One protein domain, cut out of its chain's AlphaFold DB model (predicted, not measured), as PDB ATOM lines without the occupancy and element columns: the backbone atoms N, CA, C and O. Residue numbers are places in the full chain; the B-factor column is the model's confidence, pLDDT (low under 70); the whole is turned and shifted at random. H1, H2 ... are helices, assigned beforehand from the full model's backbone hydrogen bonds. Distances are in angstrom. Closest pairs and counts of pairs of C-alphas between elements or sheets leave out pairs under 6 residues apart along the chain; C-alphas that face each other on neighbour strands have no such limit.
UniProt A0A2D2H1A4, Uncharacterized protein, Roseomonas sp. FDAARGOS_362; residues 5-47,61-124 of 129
ATOM      1  N   ALA A   5       3.551 -49.631 -19.894       87.38
ATOM      2  CA  ALA A   5       2.641 -48.543 -20.246       87.38
ATOM      3  C   ALA A   5       1.263 -48.691 -19.576       87.38
ATOM      4  O   ALA A   5       0.781 -47.754 -18.937       87.38
ATOM      5  N   ARG A   6       0.653 -49.887 -19.626       91.88
ATOM      6  CA  ARG A   6      -0.642 -50.152 -18.973       91.88
ATOM      7  C   ARG A   6      -0.544 -49.996 -17.452       91.88
ATOM      8  O   ARG A   6      -1.457 -49.454 -16.831       91.88
ATOM      9  N   GLN A   7       0.572 -50.412 -16.849       90.44
ATOM     10  CA  GLN A   7       0.808 -50.237 -15.411       90.44
ATOM     11  C   GLN A   7       0.963 -48.763 -15.003       90.44
ATOM     12  O   GLN A   7       0.537 -48.378 -13.915       90.44
ATOM     13  N   ALA A   8       1.591 -47.925 -15.836       87.38
ATOM     14  CA  ALA A   8       1.687 -46.488 -15.581       87.38
ATOM     15  C   ALA A   8       0.308 -45.817 -15.671       87.38
ATOM     16  O   ALA A   8      -0.103 -45.151 -14.723       87.38
ATOM     17  N   LEU A   9      -0.441 -46.082 -16.748       91.00
ATOM     18  CA  LEU A   9      -1.795 -45.555 -16.937       91.00
ATOM     19  C   LEU A   9      -2.721 -45.924 -15.770       91.00
ATOM     20  O   LEU A   9      -3.400 -45.059 -15.228       91.00
ATOM     21  N   THR A  10      -2.697 -47.190 -15.343       93.31
ATOM     22  CA  THR A  10      -3.524 -47.665 -14.221       93.31
ATOM     23  C   THR A  10      -3.200 -46.902 -12.936       93.31
ATOM     24  O   THR A  10      -4.107 -46.467 -12.238       93.31
ATOM     25  N   ARG A  11      -1.913 -46.669 -12.640       91.19
ATOM     26  CA  ARG A  11      -1.505 -45.893 -11.458       91.19
ATOM     27  C   ARG A  11      -2.005 -44.451 -11.514       91.19
ATOM     28  O   ARG A  11      -2.561 -43.983 -10.528       91.19
ATOM     29  N   HIS A  12      -1.866 -43.773 -12.652       92.12
ATOM     30  CA  HIS A  12      -2.374 -42.406 -12.806       92.12
ATOM     31  C   HIS A  12      -3.898 -42.337 -12.676       92.12
ATOM     32  O   HIS A  12      -4.402 -41.456 -11.984       92.12
ATOM     33  N   ALA A  13      -4.619 -43.289 -13.274       95.00
ATOM     34  CA  ALA A  13      -6.071 -43.379 -13.155       95.00
ATOM     35  C   ALA A  13      -6.514 -43.595 -11.701       95.00
ATOM     36  O   ALA A  13      -7.429 -42.922 -11.239       95.00
ATOM     37  N   LEU A  14      -5.833 -44.474 -10.955       96.56
ATOM     38  CA  LEU A  14      -6.109 -44.692  -9.533       96.56
ATOM     39  C   LEU A  14      -5.853 -43.433  -8.702       96.56
ATOM     40  O   LEU A  14      -6.676 -43.068  -7.869       96.56
ATOM     41  N   SER A  15      -4.736 -42.746  -8.940       95.75
ATOM     42  CA  SER A  15      -4.414 -41.502  -8.242       95.75
ATOM     43  C   SER A  15      -5.426 -40.393  -8.537       95.75
ATOM     44  O   SER A  15      -5.870 -39.719  -7.613       95.75
ATOM     45  N   LEU A  16      -5.838 -40.228  -9.797       96.69
ATOM     46  CA  LEU A  16      -6.878 -39.268 -10.168       96.69
ATOM     47  C   LEU A  16      -8.229 -39.645  -9.549       96.69
ATOM     48  O   LEU A  16      -8.907 -38.788  -8.987       96.69
ATOM     49  N   GLY A  17      -8.588 -40.929  -9.593       98.06
ATOM     50  CA  GLY A  17      -9.785 -41.457  -8.948       98.06
ATOM     51  C   GLY A  17      -9.806 -41.174  -7.446       98.06
ATOM     52  O   GLY A  17     -10.836 -40.760  -6.925       98.06
ATOM     53  N   ALA A  18      -8.667 -41.300  -6.761       97.56
ATOM     54  CA  ALA A  18      -8.547 -40.966  -5.344       97.56
ATOM     55  C   ALA A  18      -8.789 -39.471  -5.067       97.56
ATOM     56  O   ALA A  18      -9.501 -39.138  -4.121       97.56
ATOM     57  N   VAL A  19      -8.251 -38.570  -5.903       98.12
ATOM     58  CA  VAL A  19      -8.518 -37.122  -5.789       98.12
ATOM     59  C   VAL A  19     -10.003 -36.831  -5.996       98.12
ATOM     60  O   VAL A  19     -10.609 -36.155  -5.169       98.12
ATOM     61  N   LEU A  20     -10.598 -37.362  -7.069       98.44
ATOM     62  CA  LEU A  20     -12.013 -37.153  -7.386       98.44
ATOM     63  C   LEU A  20     -12.926 -37.682  -6.281       98.44
ATOM     64  O   LEU A  20     -13.875 -37.002  -5.900       98.44
ATOM     65  N   LEU A  21     -12.616 -38.857  -5.730       98.44
ATOM     66  CA  LEU A  21     -13.364 -39.435  -4.623       98.44
ATOM     67  C   LEU A  21     -13.283 -38.551  -3.374       98.44
ATOM     68  O   LEU A  21     -14.313 -38.275  -2.767       98.44
ATOM     69  N   ALA A  22     -12.092 -38.074  -3.005       98.31
ATOM     70  CA  ALA A  22     -11.915 -37.221  -1.829       98.31
ATOM     71  C   ALA A  22     -12.648 -35.876  -1.976       98.31
ATOM     72  O   ALA A  22     -13.369 -35.452  -1.071       98.31
ATOM     73  N   VAL A  23     -12.505 -35.223  -3.132       98.38
ATOM     74  CA  VAL A  23     -13.180 -33.954  -3.434       98.38
ATOM     75  C   VAL A  23     -14.696 -34.146  -3.493       98.38
ATOM     76  O   VAL A  23     -15.432 -33.377  -2.878       98.38
ATOM     77  N   GLY A  24     -15.168 -35.195  -4.172       98.31
ATOM     78  CA  GLY A  24     -16.587 -35.526  -4.285       98.31
ATOM     79  C   GLY A  24     -17.223 -35.859  -2.936       98.31
ATOM     80  O   GLY A  24     -18.296 -35.349  -2.628       98.31
ATOM     81  N   ALA A  25     -16.536 -36.633  -2.091       98.19
ATOM     82  CA  ALA A  25     -16.988 -36.928  -0.733       98.19
ATOM     83  C   ALA A  25     -17.127 -35.650   0.105       98.19
ATOM     84  O   ALA A  25     -18.117 -35.486   0.816       98.19
ATOM     85  N   MET A  26     -16.178 -34.718  -0.011       97.62
ATOM     86  CA  MET A  26     -16.251 -33.449   0.712       97.62
ATOM     87  C   MET A  26     -17.361 -32.533   0.186       97.62
ATOM     88  O   MET A  26     -18.056 -31.892   0.975       97.62
ATOM     89  N   ALA A  27     -17.552 -32.473  -1.132       97.75
ATOM     90  CA  ALA A  27     -18.648 -31.724  -1.738       97.75
ATOM     91  C   ALA A  27     -20.007 -32.273  -1.279       97.75
ATOM     92  O   ALA A  27     -20.850 -31.513  -0.809       97.75
ATOM     93  N   LEU A  28     -20.182 -33.598  -1.310       97.31
ATOM     94  CA  LEU A  28     -21.390 -34.257  -0.817       97.31
ATOM     95  C   LEU A  28     -21.602 -34.006   0.681       97.31
ATOM     96  O   LEU A  28     -22.706 -33.676   1.102       97.31
ATOM     97  N   TYR A  29     -20.545 -34.099   1.491       95.25
ATOM     98  CA  TYR A  29     -20.618 -33.796   2.919       95.25
ATOM     99  C   TYR A  29     -21.121 -32.369   3.175       95.25
ATOM    100  O   TYR A  29     -22.001 -32.154   4.010       95.25
ATOM    101  N   ARG A  30     -20.597 -31.383   2.439       94.62
ATOM    102  CA  ARG A  30     -21.053 -29.992   2.546       94.62
ATOM    103  C   ARG A  30     -22.512 -29.843   2.140       94.62
ATOM    104  O   ARG A  30     -23.266 -29.193   2.863       94.62
ATOM    105  N   HIS A  31     -22.902 -30.484   1.047       95.25
ATOM    106  CA  HIS A  31     -24.273 -30.457   0.562       95.25
ATOM    107  C   HIS A  31     -25.270 -31.010   1.591       95.25
ATOM    108  O   HIS A  31     -26.346 -30.452   1.773       95.25
ATOM    109  N   LEU A  32     -24.896 -32.066   2.316       93.12
ATOM    110  CA  LEU A  32     -25.775 -32.708   3.298       93.12
ATOM    111  C   LEU A  32     -25.818 -31.986   4.655       93.12
ATOM    112  O   LEU A  32     -26.877 -31.932   5.280       93.12
ATOM    113  N   TYR A  33     -24.688 -31.447   5.128       90.31
ATOM    114  CA  TYR A  33     -24.552 -30.990   6.523       90.31
ATOM    115  C   TYR A  33     -24.279 -29.488   6.699       90.31
ATOM    116  O   TYR A  33     -24.425 -28.958   7.804       90.31
ATOM    117  N   VAL A  34     -23.856 -28.780   5.650       89.62
ATOM    118  CA  VAL A  34     -23.392 -27.384   5.751       89.62
ATOM    119  C   VAL A  34     -24.288 -26.431   4.968       89.62
ATOM    120  O   VAL A  34     -24.677 -25.386   5.488       89.62
ATOM    121  N   GLU A  35     -24.622 -26.780   3.731       90.81
ATOM    122  CA  GLU A  35     -25.391 -25.923   2.824       90.81
ATOM    123  C   GLU A  35     -26.867 -25.739   3.203       90.81
ATOM    124  O   GLU A  35     -27.351 -24.610   3.065       90.81
ATOM    125  N   PRO A  36     -27.599 -26.758   3.704       91.50
ATOM    126  CA  PRO A  36     -29.021 -26.584   3.949       91.50
ATOM    127  C   PRO A  36     -29.258 -25.568   5.071       91.50
ATOM    128  O   PRO A  36     -28.604 -25.586   6.123       91.50
ATOM    129  N   ARG A  37     -30.167 -24.622   4.818       87.94
ATOM    130  CA  ARG A  37     -30.387 -23.454   5.688       87.94
ATOM    131  C   ARG A  37     -31.057 -23.849   6.999       87.94
ATOM    132  O   ARG A  37     -30.769 -23.250   8.032       87.94
ATOM    133  N   GLU A  38     -31.887 -24.885   6.963       88.88
ATOM    134  CA  GLU A  38     -32.542 -25.480   8.123       88.88
ATOM    135  C   GLU A  38     -31.531 -25.932   9.185       88.88
ATOM    136  O   GLU A  38     -31.739 -25.677  10.370       88.88
ATOM    137  N   TRP A  39     -30.379 -26.480   8.781       85.88
ATOM    138  CA  TRP A  39     -29.306 -26.825   9.718       85.88
ATOM    139  C   TRP A  39     -28.721 -25.594  10.404       85.88
ATOM    140  O   TRP A  39     -28.351 -25.665  11.571       85.88
ATOM    141  N   GLY A  40     -28.645 -24.455   9.711       84.06
ATOM    142  CA  GLY A  40     -28.194 -23.201  10.312       84.06
ATOM    143  C   GLY A  40     -29.093 -22.773  11.472       84.06
ATOM    144  O   GLY A  40     -28.587 -22.468  12.547       84.06
ATOM    145  N   ALA A  41     -30.413 -22.821  11.271       84.94
ATOM    146  CA  ALA A  41     -31.396 -22.474  12.296       84.94
ATOM    147  C   ALA A  41     -31.408 -23.473  13.466       84.94
ATOM    148  O   ALA A  41     -31.449 -23.062  14.623       84.94
ATOM    149  N   LEU A  42     -31.321 -24.776  13.181       85.62
ATOM    150  CA  LEU A  42     -31.329 -25.825  14.209       85.62
ATOM    151  C   LEU A  42     -30.055 -25.837  15.063       85.62
ATOM    152  O   LEU A  42     -30.107 -26.173  16.242       85.62
ATOM    153  N   CYS A  43     -28.912 -25.474  14.482       87.50
ATOM    154  CA  CYS A  43     -27.616 -25.518  15.160       87.50
ATOM    155  C   CYS A  43     -27.202 -24.182  15.804       87.50
ATOM    156  O   CYS A  43     -26.061 -24.054  16.246       87.50
ATOM    157  N   LEU A  44     -28.100 -23.193  15.847       83.00
ATOM    158  CA  LEU A  44     -27.862 -21.878  16.455       83.00
ATOM    159  C   LEU A  44     -27.925 -21.922  17.992       83.00
ATOM    160  O   LEU A  44     -27.184 -21.198  18.656       83.00
ATOM    161  N   ASP A  45     -28.763 -22.793  18.565       81.19
ATOM    162  CA  ASP A  45     -28.830 -23.003  20.015       81.19
ATOM    163  C   ASP A  45     -27.738 -23.978  20.473       81.19
ATOM    164  O   ASP A  45     -27.924 -25.194  20.523       81.19
ATOM    165  N   LEU A  46     -26.580 -23.424  20.832       69.50
ATOM    166  CA  LEU A  46     -25.418 -24.188  21.295       69.50
ATOM    167  C   LEU A  46     -25.669 -24.954  22.603       69.50
ATOM    168  O   LEU A  46     -24.953 -25.914  22.884       69.50
ATOM    169  N   SER A  47     -26.668 -24.560  23.400       74.69
ATOM    170  CA  SER A  47     -26.950 -25.183  24.698       74.69
ATOM    171  C   SER A  47     -27.732 -26.496  24.578       74.69
ATOM    172  O   SER A  47     -27.670 -27.338  25.474       74.69
ATOM    173  N   TRP A  61     -15.186 -24.895  12.375       94.81
ATOM    174  CA  TRP A  61     -14.010 -24.684  13.218       94.81
ATOM    175  C   TRP A  61     -12.708 -24.821  12.415       94.81
ATOM    176  O   TRP A  61     -11.844 -23.948  12.478       94.81
ATOM    177  N   LEU A  62     -12.596 -25.863  11.584       95.88
ATOM    178  CA  LEU A  62     -11.451 -26.055  10.685       95.88
ATOM    179  C   LEU A  62     -11.323 -24.922   9.649       95.88
ATOM    180  O   LEU A  62     -10.210 -24.577   9.247       95.88
ATOM    181  N   GLN A  63     -12.447 -24.343   9.214       95.38
ATOM    182  CA  GLN A  63     -12.469 -23.159   8.348       95.38
ATOM    183  C   GLN A  63     -11.982 -21.912   9.082       95.38
ATOM    184  O   GLN A  63     -11.081 -21.233   8.596       95.38
ATOM    185  N   HIS A  64     -12.528 -21.646  10.269       95.88
ATOM    186  CA  HIS A  64     -12.171 -20.488  11.085       95.88
ATOM    187  C   HIS A  64     -10.662 -20.423  11.351       95.88
ATOM    188  O   HIS A  64     -10.043 -19.383  11.153       95.88
ATOM    189  N   TRP A  65     -10.055 -21.562  11.694       97.62
ATOM    190  CA  TRP A  65      -8.617 -21.671  11.952       97.62
ATOM    191  C   TRP A  65      -7.756 -21.892  10.702       97.62
ATOM    192  O   TRP A  65      -6.567 -22.179  10.820       97.62
ATOM    193  N   GLN A  66      -8.329 -21.783   9.499       97.12
ATOM    194  CA  GLN A  66      -7.617 -21.941   8.224       97.12
ATOM    195  C   GLN A  66      -6.894 -23.294   8.060       97.12
ATOM    196  O   GLN A  66      -6.010 -23.437   7.214       97.12
ATOM    197  N   LEU A  67      -7.279 -24.324   8.822       97.50
ATOM    198  CA  LEU A  67      -6.522 -25.576   8.921       97.50
ATOM    199  C   LEU A  67      -6.523 -26.368   7.613       97.50
ATOM    200  O   LEU A  67      -5.513 -26.979   7.268       97.50
ATOM    201  N   TRP A  68      -7.605 -26.284   6.829       97.19
ATOM    202  CA  TRP A  68      -7.621 -26.854   5.479       97.19
ATOM    203  C   TRP A  68      -6.561 -26.214   4.575       97.19
ATOM    204  O   TRP A  68      -5.832 -26.921   3.885       97.19
ATOM    205  N   GLY A  69      -6.469 -24.881   4.593       97.56
ATOM    206  CA  GLY A  69      -5.529 -24.137   3.757       97.56
ATOM    207  C   GLY A  69      -4.088 -24.342   4.211       97.56
ATOM    208  O   GLY A  69      -3.224 -24.628   3.388       97.56
ATOM    209  N   ALA A  70      -3.840 -24.267   5.521       98.19
ATOM    210  CA  ALA A  70      -2.515 -24.472   6.101       98.19
ATOM    211  C   ALA A  70      -2.000 -25.887   5.814       98.19
ATOM    212  O   ALA A  70      -0.880 -26.054   5.334       98.19
ATOM    213  N   GLY A  71      -2.838 -26.908   6.027       98.19
ATOM    214  CA  GLY A  71      -2.499 -28.293   5.710       98.19
ATOM    215  C   GLY A  71      -2.210 -28.496   4.221       98.19
ATOM    216  O   GLY A  71      -1.217 -29.136   3.872       98.19
ATOM    217  N   ALA A  72      -3.029 -27.913   3.339       98.44
ATOM    218  CA  ALA A  72      -2.812 -27.986   1.895       98.44
ATOM    219  C   ALA A  72      -1.482 -27.349   1.478       98.44
ATOM    220  O   ALA A  72      -0.742 -27.937   0.690       98.44
ATOM    221  N   LEU A  73      -1.157 -26.175   2.024       98.56
ATOM    222  CA  LEU A  73       0.091 -25.478   1.735       98.56
ATOM    223  C   LEU A  73       1.309 -26.272   2.219       98.56
ATOM    224  O   LEU A  73       2.256 -26.444   1.456       98.56
ATOM    225  N   LEU A  74       1.277 -26.801   3.446       98.62
ATOM    226  CA  LEU A  74       2.366 -27.619   3.988       98.62
ATOM    227  C   LEU A  74       2.599 -28.882   3.148       98.62
ATOM    228  O   LEU A  74       3.742 -29.188   2.806       98.62
ATOM    229  N   LEU A  75       1.526 -29.581   2.758       98.56
ATOM    230  CA  LEU A  75       1.631 -30.730   1.857       98.56
ATOM    231  C   LEU A  75       2.154 -30.325   0.477       98.56
ATOM    232  O   LEU A  75       2.980 -31.041  -0.080       98.56
ATOM    233  N   GLY A  76       1.707 -29.191  -0.069       98.50
ATOM    234  CA  GLY A  76       2.170 -28.665  -1.353       98.50
ATOM    235  C   GLY A  76       3.658 -28.328  -1.344       98.50
ATOM    236  O   GLY A  76       4.384 -28.729  -2.252       98.50
ATOM    237  N   LEU A  77       4.139 -27.663  -0.292       98.62
ATOM    238  CA  LEU A  77       5.561 -27.376  -0.101       98.62
ATOM    239  C   LEU A  77       6.374 -28.666   0.034       98.62
ATOM    240  O   LEU A  77       7.381 -28.829  -0.650       98.62
ATOM    241  N   TRP A  78       5.919 -29.616   0.855       98.44
ATOM    242  CA  TRP A  78       6.600 -30.902   1.000       98.44
ATOM    243  C   TRP A  78       6.655 -31.677  -0.323       98.44
ATOM    244  O   TRP A  78       7.710 -32.176  -0.711       98.44
ATOM    245  N   ALA A  79       5.541 -31.726  -1.054       97.75
ATOM    246  CA  ALA A  79       5.443 -32.300  -2.390       97.75
ATOM    247  C   ALA A  79       6.440 -31.659  -3.369       97.75
ATOM    248  O   ALA A  79       7.163 -32.377  -4.064       97.75
ATOM    249  N   PHE A  80       6.495 -30.328  -3.393       96.94
ATOM    250  CA  PHE A  80       7.377 -29.550  -4.258       96.94
ATOM    251  C   PHE A  80       8.860 -29.783  -3.950       96.94
ATOM    252  O   PHE A  80       9.661 -29.944  -4.867       96.94
ATOM    253  N   LEU A  81       9.213 -29.906  -2.669       97.56
ATOM    254  CA  LEU A  81      10.573 -30.200  -2.199       97.56
ATOM    255  C   LEU A  81      11.009 -31.665  -2.408       97.56
ATOM    256  O   LEU A  81      12.039 -32.085  -1.887       97.56
ATOM    257  N   GLY A  82      10.253 -32.453  -3.175       95.81
ATOM    258  CA  GLY A  82      10.598 -33.839  -3.495       95.81
ATOM    259  C   GLY A  82       9.875 -34.882  -2.646       95.81
ATOM    260  O   GLY A  82      10.275 -36.045  -2.646       95.81
ATOM    261  N   GLY A  83       8.794 -34.503  -1.960       96.81
ATOM    262  CA  GLY A  83       7.927 -35.433  -1.243       96.81
ATOM    263  C   GLY A  83       7.400 -36.571  -2.135       96.81
ATOM    264  O   GLY A  83       7.355 -36.448  -3.369       96.81
ATOM    265  N   PRO A  84       6.995 -37.700  -1.528       96.31
ATOM    266  CA  PRO A  84       6.601 -38.900  -2.259       96.31
ATOM    267  C   PRO A  84       5.269 -38.703  -3.001       96.31
ATOM    268  O   PRO A  84       4.497 -37.791  -2.705       96.31
ATOM    269  N   ALA A  85       4.954 -39.597  -3.945       94.81
ATOM    270  CA  ALA A  85       3.736 -39.501  -4.759       94.81
ATOM    271  C   ALA A  85       2.432 -39.298  -3.948       94.81
ATOM    272  O   ALA A  85       1.646 -38.431  -4.337       94.81
ATOM    273  N   PRO A  86       2.199 -39.989  -2.808       96.81
ATOM    274  CA  PRO A  86       1.009 -39.753  -1.992       96.81
ATOM    275  C   PRO A  86       0.910 -38.323  -1.454       96.81
ATOM    276  O   PRO A  86      -0.186 -37.777  -1.420       96.81
ATOM    277  N   ALA A  87       2.033 -37.688  -1.093       97.50
ATOM    278  CA  ALA A  87       2.039 -36.313  -0.594       97.50
ATOM    279  C   ALA A  87       1.566 -35.323  -1.668       97.50
ATOM    280  O   ALA A  87       0.813 -34.402  -1.373       97.50
ATOM    281  N   ARG A  88       1.944 -35.549  -2.929       97.25
ATOM    282  CA  ARG A  88       1.544 -34.708  -4.068       97.25
ATOM    283  C   ARG A  88       0.061 -34.843  -4.381       97.25
ATOM    284  O   ARG A  88      -0.625 -33.843  -4.560       97.25
ATOM    285  N   ILE A  89      -0.436 -36.079  -4.391       97.44
ATOM    286  CA  ILE A  89      -1.860 -36.387  -4.581       97.44
ATOM    287  C   ILE A  89      -2.679 -35.765  -3.443       97.44
ATOM    288  O   ILE A  89      -3.685 -35.102  -3.694       97.44
ATOM    289  N   ALA A  90      -2.221 -35.925  -2.197       98.19
ATOM    290  CA  ALA A  90      -2.867 -35.353  -1.023       98.19
ATOM    291  C   ALA A  90      -2.842 -33.818  -1.037       98.19
ATOM    292  O   ALA A  90      -3.853 -33.211  -0.708       98.19
ATOM    293  N   ALA A  91      -1.746 -33.186  -1.467       98.50
ATOM    294  CA  ALA A  91      -1.659 -31.733  -1.617       98.50
ATOM    295  C   ALA A  91      -2.703 -31.193  -2.605       98.50
ATOM    296  O   ALA A  91      -3.388 -30.218  -2.303       98.50
ATOM    297  N   VAL A  92      -2.880 -31.861  -3.753       98.56
ATOM    298  CA  VAL A  92      -3.912 -31.497  -4.739       98.56
ATOM    299  C   VAL A  92      -5.311 -31.663  -4.154       98.56
ATOM    300  O   VAL A  92      -6.096 -30.716  -4.168       98.56
ATOM    301  N   ALA A  93      -5.625 -32.841  -3.605       98.56
ATOM    302  CA  ALA A  93      -6.946 -33.115  -3.042       98.56
ATOM    303  C   ALA A  93      -7.287 -32.155  -1.892       98.56
ATOM    304  O   ALA A  93      -8.351 -31.536  -1.895       98.56
ATOM    305  N   LEU A  94      -6.366 -31.984  -0.939       98.56
ATOM    306  CA  LEU A  94      -6.558 -31.113   0.215       98.56
ATOM    307  C   LEU A  94      -6.626 -29.639  -0.191       98.56
ATOM    308  O   LEU A  94      -7.416 -28.901   0.384       98.56
ATOM    309  N   GLY A  95      -5.860 -29.213  -1.199       98.56
ATOM    310  CA  GLY A  95      -5.919 -27.852  -1.728       98.56
ATOM    311  C   GLY A  95      -7.269 -27.520  -2.361       98.56
ATOM    312  O   GLY A  95      -7.854 -26.485  -2.044       98.56
ATOM    313  N   VAL A  96      -7.830 -28.426  -3.168       98.56
ATOM    314  CA  VAL A  96      -9.191 -28.263  -3.713       98.56
ATOM    315  C   VAL A  96     -10.236 -28.277  -2.594       98.56
ATOM    316  O   VAL A  96     -11.117 -27.419  -2.559       98.56
ATOM    317  N   ILE A  97     -10.114 -29.195  -1.630       98.50
ATOM    318  CA  ILE A  97     -10.975 -29.236  -0.439       98.50
ATOM    319  C   ILE A  97     -10.889 -27.924   0.350       98.50
ATOM    320  O   ILE A  97     -11.914 -27.408   0.787       98.50
ATOM    321  N   ALA A  98      -9.704 -27.340   0.507       98.25
ATOM    322  CA  ALA A  98      -9.527 -26.064   1.186       98.25
ATOM    323  C   ALA A  98     -10.252 -24.925   0.456       98.25
ATOM    324  O   ALA A  98     -10.926 -24.131   1.109       98.25
ATOM    325  N   VAL A  99     -10.201 -24.891  -0.881       98.12
ATOM    326  CA  VAL A  99     -10.961 -23.925  -1.696       98.12
ATOM    327  C   VAL A  99     -12.466 -24.096  -1.497       98.12
ATOM    328  O   VAL A  99     -13.153 -23.115  -1.218       98.12
ATOM    329  N   LEU A 100     -12.973 -25.334  -1.548       96.94
ATOM    330  CA  LEU A 100     -14.383 -25.626  -1.255       96.94
ATOM    331  C   LEU A 100     -14.788 -25.153   0.147       96.94
ATOM    332  O   LEU A 100     -15.945 -24.822   0.379       96.94
ATOM    333  N   ASN A 101     -13.837 -25.103   1.075       96.62
ATOM    334  CA  ASN A 101     -14.022 -24.669   2.452       96.62
ATOM    335  C   ASN A 101     -13.554 -23.231   2.707       96.62
ATOM    336  O   ASN A 101     -13.192 -22.906   3.829       96.62
ATOM    337  N   TYR A 102     -13.579 -22.370   1.688       95.50
ATOM    338  CA  TYR A 102     -13.303 -20.932   1.803       95.50
ATOM    339  C   TYR A 102     -11.898 -20.563   2.329       95.50
ATOM    340  O   TYR A 102     -11.648 -19.407   2.652       95.50
ATOM    341  N   ASN A 103     -10.946 -21.501   2.314       96.25
ATOM    342  CA  ASN A 103      -9.531 -21.275   2.631       96.25
ATOM    343  C   ASN A 103      -8.717 -21.155   1.329       96.25
ATOM    344  O   ASN A 103      -7.739 -21.872   1.102       96.25
ATOM    345  N   ALA A 104      -9.191 -20.290   0.426       95.25
ATOM    346  CA  ALA A 104      -8.812 -20.302  -0.985       95.25
ATOM    347  C   ALA A 104      -7.327 -20.001  -1.226       95.25
ATOM    348  O   ALA A 104      -6.675 -20.761  -1.933       95.25
ATOM    349  N   SER A 105      -6.773 -18.945  -0.624       97.19
ATOM    350  CA  SER A 105      -5.410 -18.483  -0.930       97.19
ATOM    351  C   SER A 105      -4.355 -19.567  -0.696       97.19
ATOM    352  O   SER A 105      -3.578 -19.895  -1.589       97.19
ATOM    353  N   TRP A 106      -4.348 -20.171   0.495       97.62
ATOM    354  CA  TRP A 106      -3.394 -21.232   0.828       97.62
ATOM    355  C   TRP A 106      -3.754 -22.561   0.160       97.62
ATOM    356  O   TRP A 106      -2.861 -23.289  -0.272       97.62
ATOM    357  N   GLY A 107      -5.051 -22.848   0.002       98.00
ATOM    358  CA  GLY A 107      -5.533 -24.034  -0.704       98.00
ATOM    359  C   GLY A 107      -5.096 -24.085  -2.169       98.00
ATOM    360  O   GLY A 107      -4.576 -25.103  -2.621       98.00
ATOM    361  N   MET A 108      -5.246 -22.976  -2.900       98.56
ATOM    362  CA  MET A 108      -4.831 -22.860  -4.301       98.56
ATOM    363  C   MET A 108      -3.318 -23.022  -4.453       98.56
ATOM    364  O   MET A 108      -2.879 -23.786  -5.309       98.56
ATOM    365  N   LEU A 109      -2.521 -22.368  -3.598       98.50
ATOM    366  CA  LEU A 109      -1.063 -22.525  -3.611       98.50
ATOM    367  C   LEU A 109      -0.653 -23.981  -3.360       98.50
ATOM    368  O   LEU A 109       0.139 -24.535  -4.122       98.50
ATOM    369  N   GLY A 110      -1.233 -24.625  -2.343       98.44
ATOM    370  CA  GLY A 110      -0.990 -26.039  -2.053       98.44
ATOM    371  C   GLY A 110      -1.341 -26.957  -3.228       98.44
ATOM    372  O   GLY A 110      -0.538 -27.813  -3.605       98.44
ATOM    373  N   ALA A 111      -2.499 -26.734  -3.859       98.44
ATOM    374  CA  ALA A 111      -2.938 -27.505  -5.019       98.44
ATOM    375  C   ALA A 111      -2.003 -27.334  -6.223       98.44
ATOM    376  O   ALA A 111      -1.627 -28.325  -6.844       98.44
ATOM    377  N   VAL A 112      -1.598 -26.099  -6.534       98.62
ATOM    378  CA  VAL A 112      -0.693 -25.804  -7.655       98.62
ATOM    379  C   VAL A 112       0.676 -26.443  -7.434       98.62
ATOM    380  O   VAL A 112       1.179 -27.115  -8.332       98.62
ATOM    381  N   LEU A 113       1.256 -26.307  -6.239       98.50
ATOM    382  CA  LEU A 113       2.545 -26.921  -5.904       98.50
ATOM    383  C   LEU A 113       2.485 -28.454  -5.972       98.50
ATOM    384  O   LEU A 113       3.368 -29.091  -6.553       98.50
ATOM    385  N   GLY A 114       1.417 -29.052  -5.433       98.00
ATOM    386  CA  GLY A 114       1.180 -30.492  -5.507       98.00
ATOM    387  C   GLY A 114       1.030 -30.992  -6.945       98.00
ATOM    388  O   GLY A 114       1.664 -31.980  -7.325       98.00
ATOM    389  N   ALA A 115       0.242 -30.289  -7.761       97.81
ATOM    390  CA  ALA A 115       0.024 -30.624  -9.165       97.81
ATOM    391  C   ALA A 115       1.317 -30.499  -9.976       97.81
ATOM    392  O   ALA A 115       1.653 -31.408 -10.733       97.81
ATOM    393  N   TRP A 116       2.080 -29.424  -9.762       97.94
ATOM    394  CA  TRP A 116       3.378 -29.214 -10.398       97.94
ATOM    395  C   TRP A 116       4.330 -30.377 -10.115       97.94
ATOM    396  O   TRP A 116       4.875 -30.980 -11.040       97.94
ATOM    397  N   ALA A 117       4.495 -30.738  -8.838       96.88
ATOM    398  CA  ALA A 117       5.358 -31.844  -8.433       96.88
ATOM    399  C   ALA A 117       4.887 -33.188  -9.012       96.88
ATOM    400  O   ALA A 117       5.696 -34.044  -9.376       96.88
ATOM    401  N   TRP A 118       3.572 -33.399  -9.103       95.88
ATOM    402  CA  TRP A 118       3.012 -34.634  -9.642       95.88
ATOM    403  C   TRP A 118       3.246 -34.761 -11.152       95.88
ATOM    404  O   TRP A 118       3.735 -35.797 -11.608       95.88
ATOM    405  N   ILE A 119       2.957 -33.706 -11.917       94.75
ATOM    406  CA  ILE A 119       3.155 -33.670 -13.372       94.75
ATOM    407  C   ILE A 119       4.648 -33.770 -13.706       94.75
ATOM    408  O   ILE A 119       5.031 -34.554 -14.575       94.75
ATOM    409  N   GLY A 120       5.503 -33.049 -12.973       92.94
ATOM    410  CA  GLY A 120       6.955 -33.092 -13.149       92.94
ATOM    411  C   GLY A 120       7.537 -34.501 -13.027       92.94
ATOM    412  O   GLY A 120       8.395 -34.894 -13.815       92.94
ATOM    413  N   ASP A 121       7.034 -35.309 -12.096       88.75
ATOM    414  CA  ASP A 121       7.471 -36.699 -11.962       88.75
ATOM    415  C   ASP A 121       6.916 -37.626 -13.035       88.75
ATOM    416  O   ASP A 121       7.609 -38.557 -13.441       88.75
ATOM    417  N   ALA A 122       5.700 -37.374 -13.519       85.06
ATOM    418  CA  ALA A 122       5.138 -38.135 -14.630       85.06
ATOM    419  C   ALA A 122       5.950 -37.939 -15.924       85.06
ATOM    420  O   ALA A 122       6.032 -38.856 -16.739       85.06
ATOM    421  N   MET A 123       6.577 -36.769 -16.088       86.75
ATOM    422  CA  MET A 123       7.389 -36.424 -17.259       86.75
ATOM    423  C   MET A 123       8.868 -36.824 -17.142       86.75
ATOM    424  O   MET A 123       9.588 -36.769 -18.139       86.75
ATOM    425  N   ARG A 124       9.358 -37.222 -15.958       86.75
ATOM    426  CA  ARG A 124      10.778 -37.566 -15.789       86.75
ATOM    427  C   ARG A 124      11.136 -38.852 -16.556       86.75
ATOM    428  O   ARG A 124      10.511 -39.890 -16.320       86.75
TER     429      ARG A 124
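This is residues 5 to 47 and 61 to 124 of the 129 residues of an uncharacterized protein of Roseomonas sp. FDAARGOS_362 (UniProt A0A2D2H1A4). Look for an up-and-down bundle of three helices, H4, H5 and H6, each running against the one before, with the long helix H1 packed along H5. Residues 36 to 47, with H2, stick out past H1. The printed part has 107 residues, with six named helices, H1 to H6, and no named strand: all helix. It is loose, radius of gyration of the C-alphas 16.1 A, spanning 56 by 27 by 18 A.

From C-alpha 5 at (2.641, -48.543, -20.246), H1, residues 5 to 33, runs 42.0 A. Next come H2, 37 to 42, H3, 61 to 64, H4, 67 to 80, and H5, 85 to 100. H6, 104 to 123, runs 28.1 A to (7.389, -36.424, -17.259).

H1, with residues 15 to 27 alone, touches the hub H5; closest C-alphas Val 19 and Ala 93, 5.1 A. H5 forms hairpins with H4 (Trp 68 to Ala 98, C-alphas 4.8 A) and H6 (Gly 95 to Gly 107, 4.0 A). H2 is close to but not clearly touching H1, as H3 is to H4. Every O i to N i+4 pair is within hydrogen-bond range but in H3, too short for one.

C-alphas 47 and 61 are 17.3 A apart across the cut. Residue 46 is under 70.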